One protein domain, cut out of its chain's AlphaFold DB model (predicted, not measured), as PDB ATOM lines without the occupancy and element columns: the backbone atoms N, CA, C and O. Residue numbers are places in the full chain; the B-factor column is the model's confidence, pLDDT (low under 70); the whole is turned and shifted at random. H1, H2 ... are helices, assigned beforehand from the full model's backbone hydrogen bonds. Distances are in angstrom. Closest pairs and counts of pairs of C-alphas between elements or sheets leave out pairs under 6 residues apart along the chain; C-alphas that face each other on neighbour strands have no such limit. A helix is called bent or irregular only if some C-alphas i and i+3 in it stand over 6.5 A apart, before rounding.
ATOM      1  N   ALA A   6     144.110 119.316 108.059       68.31
ATOM      2  CA  ALA A   6     144.460 120.123 106.891       68.31
ATOM      3  C   ALA A   6     144.215 121.630 107.089       68.31
ATOM      4  O   ALA A   6     144.994 122.448 106.605       68.31
ATOM      5  N   SER A   7     143.162 122.015 107.818       62.06
ATOM      6  CA  SER A   7     142.879 123.429 108.103       62.06
ATOM      7  C   SER A   7     143.818 124.008 109.164       62.06
ATOM      8  O   SER A   7     144.222 125.159 109.031       62.06
ATOM      9  N   ARG A   8     144.261 123.207 110.146       75.44
ATOM     10  CA  ARG A   8     145.324 123.615 111.086       75.44
ATOM     11  C   ARG A   8     146.665 123.839 110.396       75.44
ATOM     12  O   ARG A   8     147.255 124.892 110.591       75.44
ATOM     13  N   ILE A   9     147.080 122.912 109.532       75.00
ATOM     14  CA  ILE A   9     148.336 123.042 108.775       75.00
ATOM     15  C   ILE A   9     148.312 124.304 107.900       75.00
ATOM     16  O   ILE A   9     149.278 125.055 107.881       75.00
ATOM     17  N   ARG A  10     147.189 124.593 107.227       73.56
ATOM     18  CA  ARG A  10     147.046 125.803 106.401       73.56
ATOM     19  C   ARG A  10     147.098 127.094 107.230       73.56
ATOM     20  O   ARG A  10     147.683 128.074 106.783       73.56
ATOM     21  N   LEU A  11     146.503 127.101 108.426       72.19
ATOM     22  CA  LEU A  11     146.560 128.244 109.345       72.19
ATOM     23  C   LEU A  11     147.969 128.459 109.913       72.19
ATOM     24  O   LEU A  11     148.408 129.601 110.007       72.19
ATOM     25  N   GLU A  12     148.687 127.387 110.249       75.56
ATOM     26  CA  GLU A  12     150.081 127.451 110.704       75.56
ATOM     27  C   GLU A  12     151.004 127.957 109.591       75.56
ATOM     28  O   GLU A  12     151.730 128.921 109.805       75.56
ATOM     29  N   GLN A  13     150.876 127.427 108.371       73.62
ATOM     30  CA  GLN A  13     151.620 127.912 107.202       73.62
ATOM     31  C   GLN A  13     151.347 129.394 106.910       73.62
ATOM     32  O   GLN A  13     152.269 130.152 106.613       73.62
ATOM     33  N   HIS A  14     150.091 129.836 107.026       70.81
ATOM     34  CA  HIS A  14     149.738 131.240 106.825       70.81
ATOM     35  C   HIS A  14     150.272 132.140 107.955       70.81
ATOM     36  O   HIS A  14     150.710 133.264 107.694       70.81
ATOM     37  N   ARG A  15     150.268 131.661 109.205       75.88
ATOM     38  CA  ARG A  15     150.845 132.371 110.356       75.88
ATOM     39  C   ARG A  15     152.358 132.516 110.215       75.88
ATOM     40  O   ARG A  15     152.879 133.603 110.445       75.88
ATOM     41  N   ASP A  16     153.043 131.457 109.803       77.50
ATOM     42  CA  ASP A  16     154.496 131.449 109.637       77.50
ATOM     43  C   ASP A  16     154.923 132.340 108.453       77.50
ATOM     44  O   ASP A  16     155.904 133.076 108.561       77.50
ATOM     45  N   ALA A  17     154.125 132.400 107.378       70.56
ATOM     46  CA  ALA A  17     154.317 133.356 106.283       70.56
ATOM     47  C   ALA A  17     154.156 134.822 106.735       70.56
ATOM     48  O   ALA A  17     154.967 135.678 106.378       70.56
ATOM     49  N   LEU A  18     153.148 135.119 107.566       69.88
ATOM     50  CA  LEU A  18     152.940 136.457 108.135       69.88
ATOM     51  C   LEU A  18     154.059 136.852 109.113       69.88
ATOM     52  O   LEU A  18     154.468 138.013 109.145       69.88
ATOM     53  N   LEU A  19     154.575 135.902 109.895       68.06
ATOM     54  CA  LEU A  19     155.733 136.116 110.768       68.06
ATOM     55  C   LEU A  19     157.004 136.379 109.952       68.06
ATOM     56  O   LEU A  19     157.732 137.320 110.266       68.06
ATOM     57  N   GLY A  20     157.225 135.636 108.863       63.06
ATOM     58  CA  GLY A  20     158.315 135.887 107.916       63.06
ATOM     59  C   GLY A  20     158.250 137.289 107.302       63.06
ATOM     60  O   GLY A  20     159.247 138.010 107.303       63.06
ATOM     61  N   GLN A  21     157.062 137.734 106.879       61.34
ATOM     62  CA  GLN A  21     156.851 139.101 106.391       61.34
ATOM     63  C   GLN A  21     157.119 140.155 107.474       61.34
ATOM     64  O   GLN A  21     157.771 141.158 107.200       61.34
ATOM     65  N   ARG A  22     156.654 139.958 108.716       56.78
ATOM     66  CA  ARG A  22     156.906 140.909 109.818       56.78
ATOM     67  C   ARG A  22     158.386 140.999 110.186       56.78
ATOM     68  O   ARG A  22     158.843 142.089 110.515       56.78
ATOM     69  N   LEU A  23     159.133 139.899 110.100       58.31
ATOM     70  CA  LEU A  23     160.580 139.883 110.337       58.31
ATOM     71  C   LEU A  23     161.359 140.597 109.219       58.31
ATOM     72  O   LEU A  23     162.269 141.364 109.524       58.31
ATOM     73  N   GLN A  24     160.961 140.434 107.951       57.53
ATOM     74  CA  GLN A  24     161.533 141.195 106.828       57.53
ATOM     75  C   GLN A  24     161.280 142.703 106.973       57.53
ATOM     76  O   GLN A  24     162.206 143.502 106.835       57.53
ATOM     77  N   HIS A  25     160.057 143.100 107.344       57.53
ATOM     78  CA  HIS A  25     159.747 144.504 107.630       57.53
ATOM     79  C   HIS A  25     160.537 145.033 108.837       57.53
ATOM     80  O   HIS A  25     161.001 146.167 108.807       57.53
ATOM     81  N   ALA A  26     160.737 144.228 109.885       57.12
ATOM     82  CA  ALA A  26     161.489 144.644 111.071       57.12
ATOM     83  C   ALA A  26     162.977 144.914 110.782       57.12
ATOM     84  O   ALA A  26     163.552 145.824 111.382       57.12
ATOM     85  N   HIS A  27     163.597 144.166 109.860       57.66
ATOM     86  CA  HIS A  27     164.975 144.428 109.426       57.66
ATOM     87  C   HIS A  27     165.069 145.738 108.631       57.66
ATOM     88  O   HIS A  27     165.937 146.568 108.895       57.66
ATOM     89  N   HIS A  28     164.092 145.976 107.753       62.41
ATOM     90  CA  HIS A  28     163.999 147.202 106.962       62.41
ATOM     91  C   HIS A  28     163.768 148.452 107.828       62.41
ATOM     92  O   HIS A  28     164.306 149.517 107.548       62.41
ATOM     93  N   VAL A  29     163.014 148.332 108.929       70.88
ATOM     94  CA  VAL A  29     162.761 149.450 109.857       70.88
ATOM     95  C   VAL A  29     164.056 149.975 110.481       70.88
ATOM     96  O   VAL A  29     164.212 151.186 110.597       70.88
ATOM     97  N   LYS A  30     165.008 149.108 110.849       71.00
ATOM     98  CA  LYS A  30     166.302 149.567 111.386       71.00
ATOM     99  C   LYS A  30     167.118 150.323 110.335       71.00
ATOM    100  O   LYS A  30     167.666 151.373 110.643       71.00
ATOM    101  N   GLU A  31     167.152 149.822 109.103       74.25
ATOM    102  CA  GLU A  31     167.869 150.450 107.984       74.25
ATOM    103  C   GLU A  31     167.275 151.819 107.611       74.25
ATOM    104  O   GLU A  31     168.013 152.777 107.395       74.25
ATOM    105  N   VAL A  32     165.944 151.947 107.607       74.00
ATOM    106  CA  VAL A  32     165.249 153.213 107.312       74.00
ATOM    107  C   VAL A  32     165.430 154.247 108.432       74.00
ATOM    108  O   VAL A  32     165.438 155.449 108.166       74.00
ATOM    109  N   LEU A  33     165.591 153.804 109.683       81.56
ATOM    110  CA  LEU A  33     165.773 154.688 110.839       81.56
ATOM    111  C   LEU A  33     167.231 155.093 111.099       81.56
ATOM    112  O   LEU A  33     167.432 156.080 111.803       81.56
ATOM    113  N   ALA A  34     168.221 154.426 110.494       82.31
ATOM    114  CA  ALA A  34     169.647 154.776 110.608       82.31
ATOM    115  C   ALA A  34     169.953 156.231 110.194       82.31
ATOM    116  O   ALA A  34     170.948 156.832 110.583       82.31
ATOM    117  N   PHE A  35     169.065 156.841 109.415       74.88
ATOM    118  CA  PHE A  35     169.130 158.253 109.068       74.88
ATOM    119  C   PHE A  35     169.061 159.206 110.289       74.88
ATOM    120  O   PHE A  35     169.655 160.284 110.250       74.88
ATOM    121  N   TYR A  36     168.381 158.824 111.377       81.44
ATOM    122  CA  TYR A  36     168.289 159.650 112.591       81.44
ATOM    123  C   TYR A  36     169.596 159.717 113.394       81.44
ATOM    124  O   TYR A  36     169.699 160.557 114.285       81.44
ATOM    125  N   ASP A  37     170.594 158.893 113.056       84.31
ATOM    126  CA  ASP A  37     171.917 158.916 113.691       84.31
ATOM    127  C   ASP A  37     172.764 160.126 113.241       84.31
ATOM    128  O   ASP A  37     173.777 160.452 113.860       84.31
ATOM    129  N   PHE A  38     172.353 160.829 112.176       76.56
ATOM    130  CA  PHE A  38     173.015 162.044 111.691       76.56
ATOM    131  C   PHE A  38     172.429 163.313 112.333       76.56
ATOM    132  O   PHE A  38     171.219 163.361 112.584       76.56
ATOM    133  N   PRO A  39     173.226 164.386 112.523       82.88
ATOM    134  CA  PRO A  39     172.726 165.667 113.018       82.88
ATOM    135  C   PRO A  39     171.589 166.243 112.160       82.88
ATOM    136  O   PRO A  39     171.517 166.021 110.945       82.88
ATOM    137  N   ALA A  40     170.702 167.015 112.790       80.44
ATOM    138  CA  ALA A  40     169.501 167.553 112.149       80.44
ATOM    139  C   ALA A  40     169.807 168.470 110.950       80.44
ATOM    140  O   ALA A  40     169.006 168.578 110.018       80.44
ATOM    141  N   GLU A  41     170.983 169.093 110.927       77.94
ATOM    142  CA  GLU A  41     171.470 169.936 109.838       77.94
ATOM    143  C   GLU A  41     171.662 169.141 108.533       77.94
ATOM    144  O   GLU A  41     171.475 169.678 107.438       77.94
ATOM    145  N   HIS A  42     171.969 167.843 108.621       74.44
ATOM    146  CA  HIS A  42     172.177 166.956 107.468       74.44
ATOM    147  C   HIS A  42     170.871 166.407 106.894       74.44
ATOM    148  O   HIS A  42     170.824 165.955 105.743       74.44
ATOM    149  N   TRP A  43     169.780 166.487 107.657       82.00
ATOM    150  CA  TRP A  43     168.492 165.896 107.301       82.00
ATOM    151  C   TRP A  43     167.878 166.461 106.027       82.00
ATOM    152  O   TRP A  43     167.118 165.775 105.342       82.00
ATOM    153  N   ILE A  44     168.206 167.708 105.692       75.38
ATOM    154  CA  ILE A  44     167.746 168.354 104.461       75.38
ATOM    155  C   ILE A  44     168.321 167.691 103.198       75.38
ATOM    156  O   ILE A  44     167.665 167.691 102.158       75.38
ATOM    157  N   HIS A  45     169.512 167.092 103.282       75.81
ATOM    158  CA  HIS A  45     170.183 166.440 102.154       75.81
ATOM    159  C   HIS A  45     169.845 164.957 102.035       75.81
ATOM    160  O   HIS A  45     169.759 164.436 100.930       75.81
ATOM    161  N   LEU A  46     169.628 164.294 103.165       77.62
ATOM    162  CA  LEU A  46     169.340 162.861 103.215       77.62
ATOM    163  C   LEU A  46     167.859 162.548 102.944       77.62
ATOM    164  O   LEU A  46     167.547 161.482 102.428       77.62
ATOM    165  N   ARG A  47     166.942 163.489 103.220       78.31
ATOM    166  CA  ARG A  47     165.505 163.327 102.913       78.31
ATOM    167  C   ARG A  47     165.099 163.785 101.513       78.31
ATOM    168  O   ARG A  47     163.952 163.581 101.130       78.31
ATOM    169  N   THR A  48     165.983 164.442 100.762       76.88
ATOM    170  CA  THR A  48     165.655 164.856  99.392       76.88
ATOM    171  C   THR A  48     165.989 163.747  98.402       76.88
ATOM    172  O   THR A  48     167.109 163.248  98.361       76.88
ATOM    173  N   THR A  49     165.023 163.388  97.558       80.81
ATOM    174  CA  THR A  49     165.225 162.441  96.454       80.81
ATOM    175  C   THR A  49     165.713 163.129  95.180       80.81
ATOM    176  O   THR A  49     166.131 162.454  94.242       80.81
ATOM    177  N   ASN A  50     165.741 164.469  95.149       79.12
ATOM    178  CA  ASN A  50     166.090 165.263  93.970       79.12
ATOM    179  C   ASN A  50     167.435 164.876  93.327       79.12
ATOM    180  O   ASN A  50     167.472 164.800  92.101       79.12
ATOM    181  N   PRO A  51     168.530 164.609  94.075       75.88
ATOM    182  CA  PRO A  51     169.799 164.206  93.462       75.88
ATOM    183  C   PRO A  51     169.703 162.896  92.667       75.88
ATOM    184  O   PRO A  51     170.403 162.720  91.671       75.88
ATOM    185  N   ILE A  52     168.815 161.993  93.083       79.50
ATOM    186  CA  ILE A  52     168.565 160.717  92.414       79.50
ATOM    187  C   ILE A  52     167.553 160.943  91.285       79.50
ATOM    188  O   ILE A  52     167.858 160.722  90.114       79.50
ATOM    189  N   GLU A  53     166.371 161.464  91.606       81.50
ATOM    190  CA  GLU A  53     165.269 161.617  90.655       81.50
ATOM    191  C   GLU A  53     165.608 162.549  89.491       81.50
ATOM    192  O   GLU A  53     165.327 162.209  88.343       81.50
ATOM    193  N   SER A  54     166.264 163.684  89.749       83.06
ATOM    194  CA  SER A  54     166.650 164.629  88.695       83.06
ATOM    195  C   SER A  54     167.705 164.052  87.753       83.06
ATOM    196  O   SER A  54     167.734 164.430  86.584       83.06
ATOM    197  N   THR A  55     168.566 163.153  88.237       80.81
ATOM    198  CA  THR A  55     169.589 162.492  87.413       80.81
ATOM    199  C   THR A  55     168.952 161.464  86.481       80.81
ATOM    200  O   THR A  55     169.291 161.394  85.300       80.81
ATOM    201  N   PHE A  56     167.972 160.707  86.982       84.94
ATOM    202  CA  PHE A  56     167.258 159.700  86.196       84.94
ATOM    203  C   PHE A  56     166.076 160.257  85.387       84.94
ATOM    204  O   PHE A  56     165.547 159.548  84.532       84.94
ATOM    205  N   ALA A  57     165.660 161.508  85.601       83.06
ATOM    206  CA  ALA A  57     164.552 162.129  84.871       83.06
ATOM    207  C   ALA A  57     164.779 162.113  83.351       83.06
ATOM    208  O   ALA A  57     163.893 161.707  82.599       83.06
ATOM    209  N   THR A  58     165.982 162.477  82.901       79.81
ATOM    210  CA  THR A  58     166.345 162.490  81.476       79.81
ATOM    211  C   THR A  58     166.353 161.085  80.879       79.81
ATOM    212  O   THR A  58     165.881 160.885  79.762       79.81
ATOM    213  N   VAL A  59     166.832 160.097  81.642       84.69
ATOM    214  CA  VAL A  59     166.809 158.682  81.248       84.69
ATOM    215  C   VAL A  59     165.369 158.214  81.067       84.69
ATOM    216  O   VAL A  59     165.015 157.736  79.997       84.69
ATOM    217  N   ARG A  60     164.505 158.435  82.066       83.38
ATOM    218  CA  ARG A  60     163.087 158.050  82.008       83.38
ATOM    219  C   ARG A  60     162.354 158.703  80.839       83.38
ATOM    220  O   ARG A  60     161.562 158.038  80.175       83.38
ATOM    221  N   LEU A  61     162.610 159.989  80.590       79.62
ATOM    222  CA  LEU A  61     162.035 160.703  79.452       79.62
ATOM    223  C   LEU A  61     162.483 160.066  78.132       79.62
ATOM    224  O   LEU A  61     161.643 159.795  77.278       79.62
ATOM    225  N   ARG A  62     163.781 159.772  77.984       77.94
ATOM    226  CA  ARG A  62     164.310 159.163  76.762       77.94
ATOM    227  C   ARG A  62     163.771 157.755  76.544       77.94
ATOM    228  O   ARG A  62     163.294 157.497  75.451       77.94
ATOM    229  N   THR A  63     163.755 156.901  77.567       76.94
ATOM    230  CA  THR A  63     163.191 155.543  77.479       76.94
ATOM    231  C   THR A  63     161.712 155.558  77.090       76.94
ATOM    232  O   THR A  63     161.256 154.687  76.350       76.94
ATOM    233  N   LYS A  64     160.953 156.564  77.556       72.06
ATOM    234  CA  LYS A  64     159.552 156.759  77.162       72.06
ATOM    235  C   LYS A  64     159.427 157.120  75.679       72.06
ATOM    236  O   LYS A  64     158.580 156.552  75.001       72.06
ATOM    237  N   VAL A  65     160.265 158.036  75.186       70.75
ATOM    238  CA  VAL A  65     160.278 158.453  73.772       70.75
ATOM    239  C   VAL A  65     160.723 157.309  72.858       70.75
ATOM    240  O   VAL A  65     160.096 157.074  71.836       70.75
ATOM    241  N   THR A  66     161.747 156.543  73.242       67.56
ATOM    242  CA  THR A  66     162.267 155.419  72.443       67.56
ATOM    243  C   THR A  66     161.417 154.148  72.534       67.56
ATOM    244  O   THR A  66     161.801 153.125  71.974       67.56
ATOM    245  N   LYS A  67     160.268 154.194  73.233       70.19
ATOM    246  CA  LYS A  67     159.349 153.058  73.447       70.19
ATOM    247  C   LYS A  67     160.082 151.793  73.944       70.19
ATOM    248  O   LYS A  67     159.770 150.680  73.526       70.19
ATOM    249  N   GLY A  68     161.056 151.968  74.843       57.91
ATOM    250  CA  GLY A  68     161.919 150.901  75.367       57.91
ATOM    251  C   GLY A  68     163.414 151.203  75.231       57.91
ATOM    252  O   GLY A  68     163.819 152.199  74.634       57.91
ATOM    253  N   ASP A  69     164.241 150.353  75.830       60.56
ATOM    254  CA  ASP A  69     165.683 150.539  76.028       60.56
ATOM    255  C   ASP A  69     166.577 149.648  75.138       60.56
ATOM    256  O   ASP A  69     167.798 149.649  75.270       60.56
ATOM    257  N   GLY A  70     166.004 148.976  74.135       70.19
ATOM    258  CA  GLY A  70     166.773 148.173  73.179       70.19
ATOM    259  C   GLY A  70     167.518 147.018  73.862       70.19
ATOM    260  O   GLY A  70     166.926 146.268  74.636       70.19
ATOM    261  N   SER A  71     168.808 146.836  73.559       65.62
ATOM    262  CA  SER A  71     169.663 145.836  74.218       65.62
ATOM    263  C   SER A  71     170.226 146.358  75.545       65.62
ATOM    264  O   SER A  71     170.437 147.554  75.701       65.62
ATOM    265  N   ALA A  72     170.568 145.472  76.489       71.31
ATOM    266  CA  ALA A  72     171.145 145.881  77.779       71.31
ATOM    267  C   ALA A  72     172.433 146.720  77.631       71.31
ATOM    268  O   ALA A  72     172.685 147.624  78.425       71.31
ATOM    269  N   VAL A  73     173.236 146.454  76.594       69.94
ATOM    270  CA  VAL A  73     174.451 147.225  76.287       69.94
ATOM    271  C   VAL A  73     174.098 148.611  75.748       69.94
ATOM    272  O   VAL A  73     174.695 149.598  76.176       69.94
ATOM    273  N   ALA A  74     173.108 148.706  74.855       68.44
ATOM    274  CA  ALA A  74     172.632 149.982  74.326       68.44
ATOM    275  C   ALA A  74     171.953 150.822  75.416       68.44
ATOM    276  O   ALA A  74     172.240 152.012  75.533       68.44
ATOM    277  N   ALA A  75     171.131 150.197  76.262       75.44
ATOM    278  CA  ALA A  75     170.536 150.805  77.443       75.44
ATOM    279  C   ALA A  75     171.619 151.367  78.367       75.44
ATOM    280  O   ALA A  75     171.568 152.536  78.740       75.44
ATOM    281  N   LEU A  76     172.647 150.573  78.681       82.56
ATOM    282  CA  LEU A  76     173.746 151.009  79.538       82.56
ATOM    283  C   LEU A  76     174.531 152.170  78.915       82.56
ATOM    284  O   LEU A  76     174.825 153.141  79.608       82.56
ATOM    285  N   ALA A  77     174.842 152.103  77.618       84.12
ATOM    286  CA  ALA A  77     175.533 153.174  76.904       84.12
ATOM    287  C   ALA A  77     174.694 154.462  76.855       84.12
ATOM    288  O   ALA A  77     175.211 155.550  77.116       84.12
ATOM    289  N   MET A  78     173.392 154.342  76.587       85.25
ATOM    290  CA  MET A  78     172.439 155.451  76.587       85.25
ATOM    291  C   MET A  78     172.346 156.089  77.976       85.25
ATOM    292  O   MET A  78     172.536 157.297  78.103       85.25
ATOM    293  N   VAL A  79     172.120 155.292  79.025       86.88
ATOM    294  CA  VAL A  79     172.080 155.761  80.418       86.88
ATOM    295  C   VAL A  79     173.388 156.456  80.775       86.88
ATOM    296  O   VAL A  79     173.360 157.574  81.285       86.88
ATOM    297  N   PHE A  80     174.528 155.840  80.454       88.94
ATOM    298  CA  PHE A  80     175.845 156.414  80.708       88.94
ATOM    299  C   PHE A  80     175.984 157.795  80.062       88.94
ATOM    300  O   PHE A  80     176.340 158.749  80.748       88.94
ATOM    301  N   LYS A  81     175.637 157.941  78.780       87.12
ATOM    302  CA  LYS A  81     175.746 159.222  78.066       87.12
ATOM    303  C   LYS A  81     174.749 160.279  78.529       87.12
ATOM    304  O   LYS A  81     175.102 161.457  78.609       87.12
ATOM    305  N   LEU A  82     173.526 159.888  78.880       86.62
ATOM    306  CA  LEU A  82     172.529 160.814  79.419       86.62
ATOM    307  C   LEU A  82     172.935 161.329  80.803       86.62
ATOM    308  O   LEU A  82     172.812 162.524  81.068       86.62
ATOM    309  N   VAL A  83     173.478 160.458  81.656       86.50
ATOM    310  CA  VAL A  83     174.017 160.848  82.965       86.50
ATOM    311  C   VAL A  83     175.283 161.696  82.797       86.50
ATOM    312  O   VAL A  83     175.402 162.734  83.446       86.50
ATOM    313  N   GLU A  84     176.179 161.338  81.870       87.00
ATOM    314  CA  GLU A  84     177.375 162.122  81.525       87.00
ATOM    315  C   GLU A  84     177.013 163.531  81.021       87.00
ATOM    316  O   GLU A  84     177.699 164.502  81.329       87.00
ATOM    317  N   SER A  85     175.912 163.676  80.285       82.62
ATOM    318  CA  SER A  85     175.428 164.982  79.821       82.62
ATOM    319  C   SER A  85     174.750 165.771  80.945       82.62
ATOM    320  O   SER A  85     174.969 166.977  81.086       82.62
ATOM    321  N   ALA A  86     173.954 165.099  81.785       81.69
ATOM    322  CA  ALA A  86     173.297 165.715  82.936       81.69
ATOM    323  C   ALA A  86     174.313 166.281  83.941       81.69
ATOM    324  O   ALA A  86     174.091 167.369  84.479       81.69
ATOM    325  N   GLN A  87     175.452 165.601  84.125       85.56
ATOM    326  CA  GLN A  87     176.502 166.013  85.062       85.56
ATOM    327  C   GLN A  87     177.019 167.436  84.796       85.56
ATOM    328  O   GLN A  87     177.346 168.161  85.732       85.56
ATOM    329  N   GLN A  88     177.046 167.867  83.530       80.38
ATOM    330  CA  GLN A  88     177.558 169.183  83.137       80.38
ATOM    331  C   GLN A  88     176.693 170.332  83.671       80.38
ATOM    332  O   GLN A  88     177.148 171.469  83.770       80.38
ATOM    333  N   ARG A  89     175.432 170.042  84.010       79.50
ATOM    334  CA  ARG A  89     174.442 171.012  84.495       79.50
ATOM    335  C   ARG A  89     174.165 170.887  85.992       79.50
ATOM    336  O   ARG A  89     173.315 171.615  86.514       79.50
ATOM    337  N   TRP A  90     174.840 169.976  86.693       84.12
ATOM    338  CA  TRP A  90     174.614 169.785  88.119       84.12
ATOM    339  C   TRP A  90     175.063 170.995  88.924       84.12
ATOM    340  O   TRP A  90     176.146 171.550  88.747       84.12
ATOM    341  N   ARG A  91     174.194 171.400  89.849       77.69
ATOM    342  CA  ARG A  91     174.494 172.447  90.820       77.69
ATOM    343  C   ARG A  91     175.175 171.818  92.027       77.69
ATOM    344  O   ARG A  91     174.832 170.708  92.428       77.69
ATOM    345  N   ALA A  92     176.105 172.553  92.629       75.50
ATOM    346  CA  ALA A  92     176.714 172.140  93.884       75.50
ATOM    347  C   ALA A  92     175.640 171.921  94.965       75.50
ATOM    348  O   ALA A  92     174.656 172.663  95.045       75.50
ATOM    349  N   VAL A  93     175.846 170.906  95.805       70.81
ATOM    350  CA  VAL A  93     174.969 170.629  96.947       70.81
ATOM    351  C   VAL A  93     174.996 171.841  97.881       70.81
ATOM    352  O   VAL A  93     176.065 172.354  98.225       70.81
ATOM    353  N   LYS A  94     173.810 172.327  98.271       65.94
ATOM    354  CA  LYS A  94     173.688 173.398  99.274       65.94
ATOM    355  C   LYS A  94     174.420 172.970 100.550       65.94
ATOM    356  O   LYS A  94     174.426 171.795 100.867       65.94
ATOM    357  N   ALA A  95     175.044 173.909 101.260       66.75
ATOM    358  CA  ALA A  95     175.748 173.619 102.513       66.75
ATOM    359  C   ALA A  95     176.759 172.443 102.428       66.75
ATOM    360  O   ALA A  95     176.862 171.633 103.341       66.75
ATOM    361  N   LEU A  96     177.556 172.376 101.349       65.75
ATOM    362  CA  LEU A  96     178.583 171.341 101.117       65.75
ATOM    363  C   LEU A  96     179.524 171.089 102.318       65.75
ATOM    364  O   LEU A  96     180.003 169.972 102.498       65.75
ATOM    365  N   HIS A  97     179.769 172.104 103.153       70.62
ATOM    366  CA  HIS A  97     180.563 171.985 104.380       70.62
ATOM    367  C   HIS A  97     179.991 170.955 105.375       70.62
ATOM    368  O   HIS A  97     180.756 170.330 106.101       70.62
ATOM    369  N   LEU A  98     178.677 170.709 105.355       67.38
ATOM    370  CA  LEU A  98     178.025 169.674 106.161       67.38
ATOM    371  C   LEU A  98     178.311 168.265 105.626       67.38
ATOM    372  O   LEU A  98     178.525 167.340 106.403       67.38
ATOM    373  N   VAL A  99     178.401 168.091 104.304       64.19
ATOM    374  CA  VAL A  99     178.753 166.799 103.681       64.19
ATOM    375  C   VAL A  99     180.213 166.425 103.962       64.19
ATOM    376  O   VAL A  99     180.531 165.251 104.136       64.19
ATOM    377  N   ALA A 100     181.107 167.415 104.049       62.88
ATOM    378  CA  ALA A 100     182.509 167.186 104.398       62.88
ATOM    379  C   ALA A 100     182.679 166.601 105.814       62.88
ATOM    380  O   ALA A 100     183.549 165.757 106.008       62.88
ATOM    381  N   LEU A 101     181.814 166.982 106.763       59.72
ATOM    382  CA  LEU A 101     181.806 166.449 108.132       59.72
ATOM    383  C   LEU A 101     181.399 164.969 108.196       59.72
ATOM    384  O   LEU A 101     181.900 164.249 109.043       59.72
ATOM    385  N   VAL A 102     180.555 164.497 107.271       57.97
ATOM    386  CA  VAL A 102     180.156 163.076 107.167       57.97
ATOM    387  C   VAL A 102     181.247 162.219 106.511       57.97
ATOM    388  O   VAL A 102     181.318 161.014 106.726       57.97
ATOM    389  N   ARG A 103     182.107 162.832 105.687       57.91
ATOM    390  CA  ARG A 103     183.265 162.172 105.059       57.91
ATOM    391  C   ARG A 103     184.501 162.131 105.953       57.91
ATOM    392  O   ARG A 103     185.416 161.365 105.652       57.91
ATOM    393  N   ALA A 104     184.561 162.973 106.981       50.19
ATOM    394  CA  ALA A 104     185.612 162.898 107.977       50.19
ATOM    395  C   ALA A 104     185.365 161.649 108.842       50.19
ATOM    396  O   ALA A 104     184.251 161.480 109.335       50.19
TER     397      ALA A 104
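What this domain is: This is residues 6 to 104 of the 289 residues of the protein "Mutator family transposase" of Streptomyces gardneri (UniProt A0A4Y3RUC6). One long helix, H1, makes a V with a loose, narrow body, and its residues 6 to 34 stick out free of everything else. In the body the chain goes out through H2 and H3, folds back with H4 packed on H3, and returns through residues 88 to 95 to H5, near H2 at the corner where H1 ends. You have 99 printed residues with five named helices, H1 to H5 in order along the chain, and no named strand: the class is all helix. The whole is extended, with a radius of gyration of the C-alphas of 21.4 A, and flat, spanning 63 by 43 by 19 A.

Where its parts are: Find C-alpha 6 at (144.460, 120.123, 106.891); from there H1, residues 6 to 37, runs 48.0 A to C-alpha 37 at (171.917, 158.916, 113.691). Next come H2, residues 40 to 46, and H3, residues 50 to 65, which is 22.1 A long and has a kink of 30 degrees near residue 58. H4, residues 72 to 87, is also 22.1 A long. H5, residues 96 to 103, ends at C-alpha 103, at (183.265, 162.172, 105.059). Three helices are irregular, but only just: C-alphas 32 and 35 in H1 are 6.6 A apart, 41 and 44 in H2 6.7 A, and 55 and 58 in H3 6.8 A.

How they stand to each other: Start at H1, which touches no helix. It is close to H2 but not clearly touching, the closest C-alphas being those of Phe 35 and Leu 46, 7.5 A apart; the two run opposite ways at a steep tilt of 64 degrees. H2 and H5 only just touch, with 3 pairs of C-alphas within 8 A, the closest those of His 42 and Leu 98 at 6.6 A; they are about perpendicular, at 89 degrees. Look next at residues 55 to 59, with which alone H3 touches H4: the closest C-alphas are those of Val 59 and Val 79, 6.1 A apart. H3 and H4 run opposite ways at a steep tilt of 50 degrees. H2 and H3 are apart, and so are H4 and H5. In H4 every O i to N i+4 pair is within hydrogen-bond range, against 24 of 28 in H1, 9 of 12 in H3, 2 of 4 in H5 and 1 of 3 in H2, where 2 of 4 O i to N i+3 pairs are within range.

The domain as a whole: The two C-alphas farthest apart are those of Ala 6 and Gln 88, at 63.8 A. The printed part has no cut and no long link. Look for low confidence, pLDDT under 70, at 29 residues, among them 18 to 28 and 98 to 104; the mean of the printed part is 73.8.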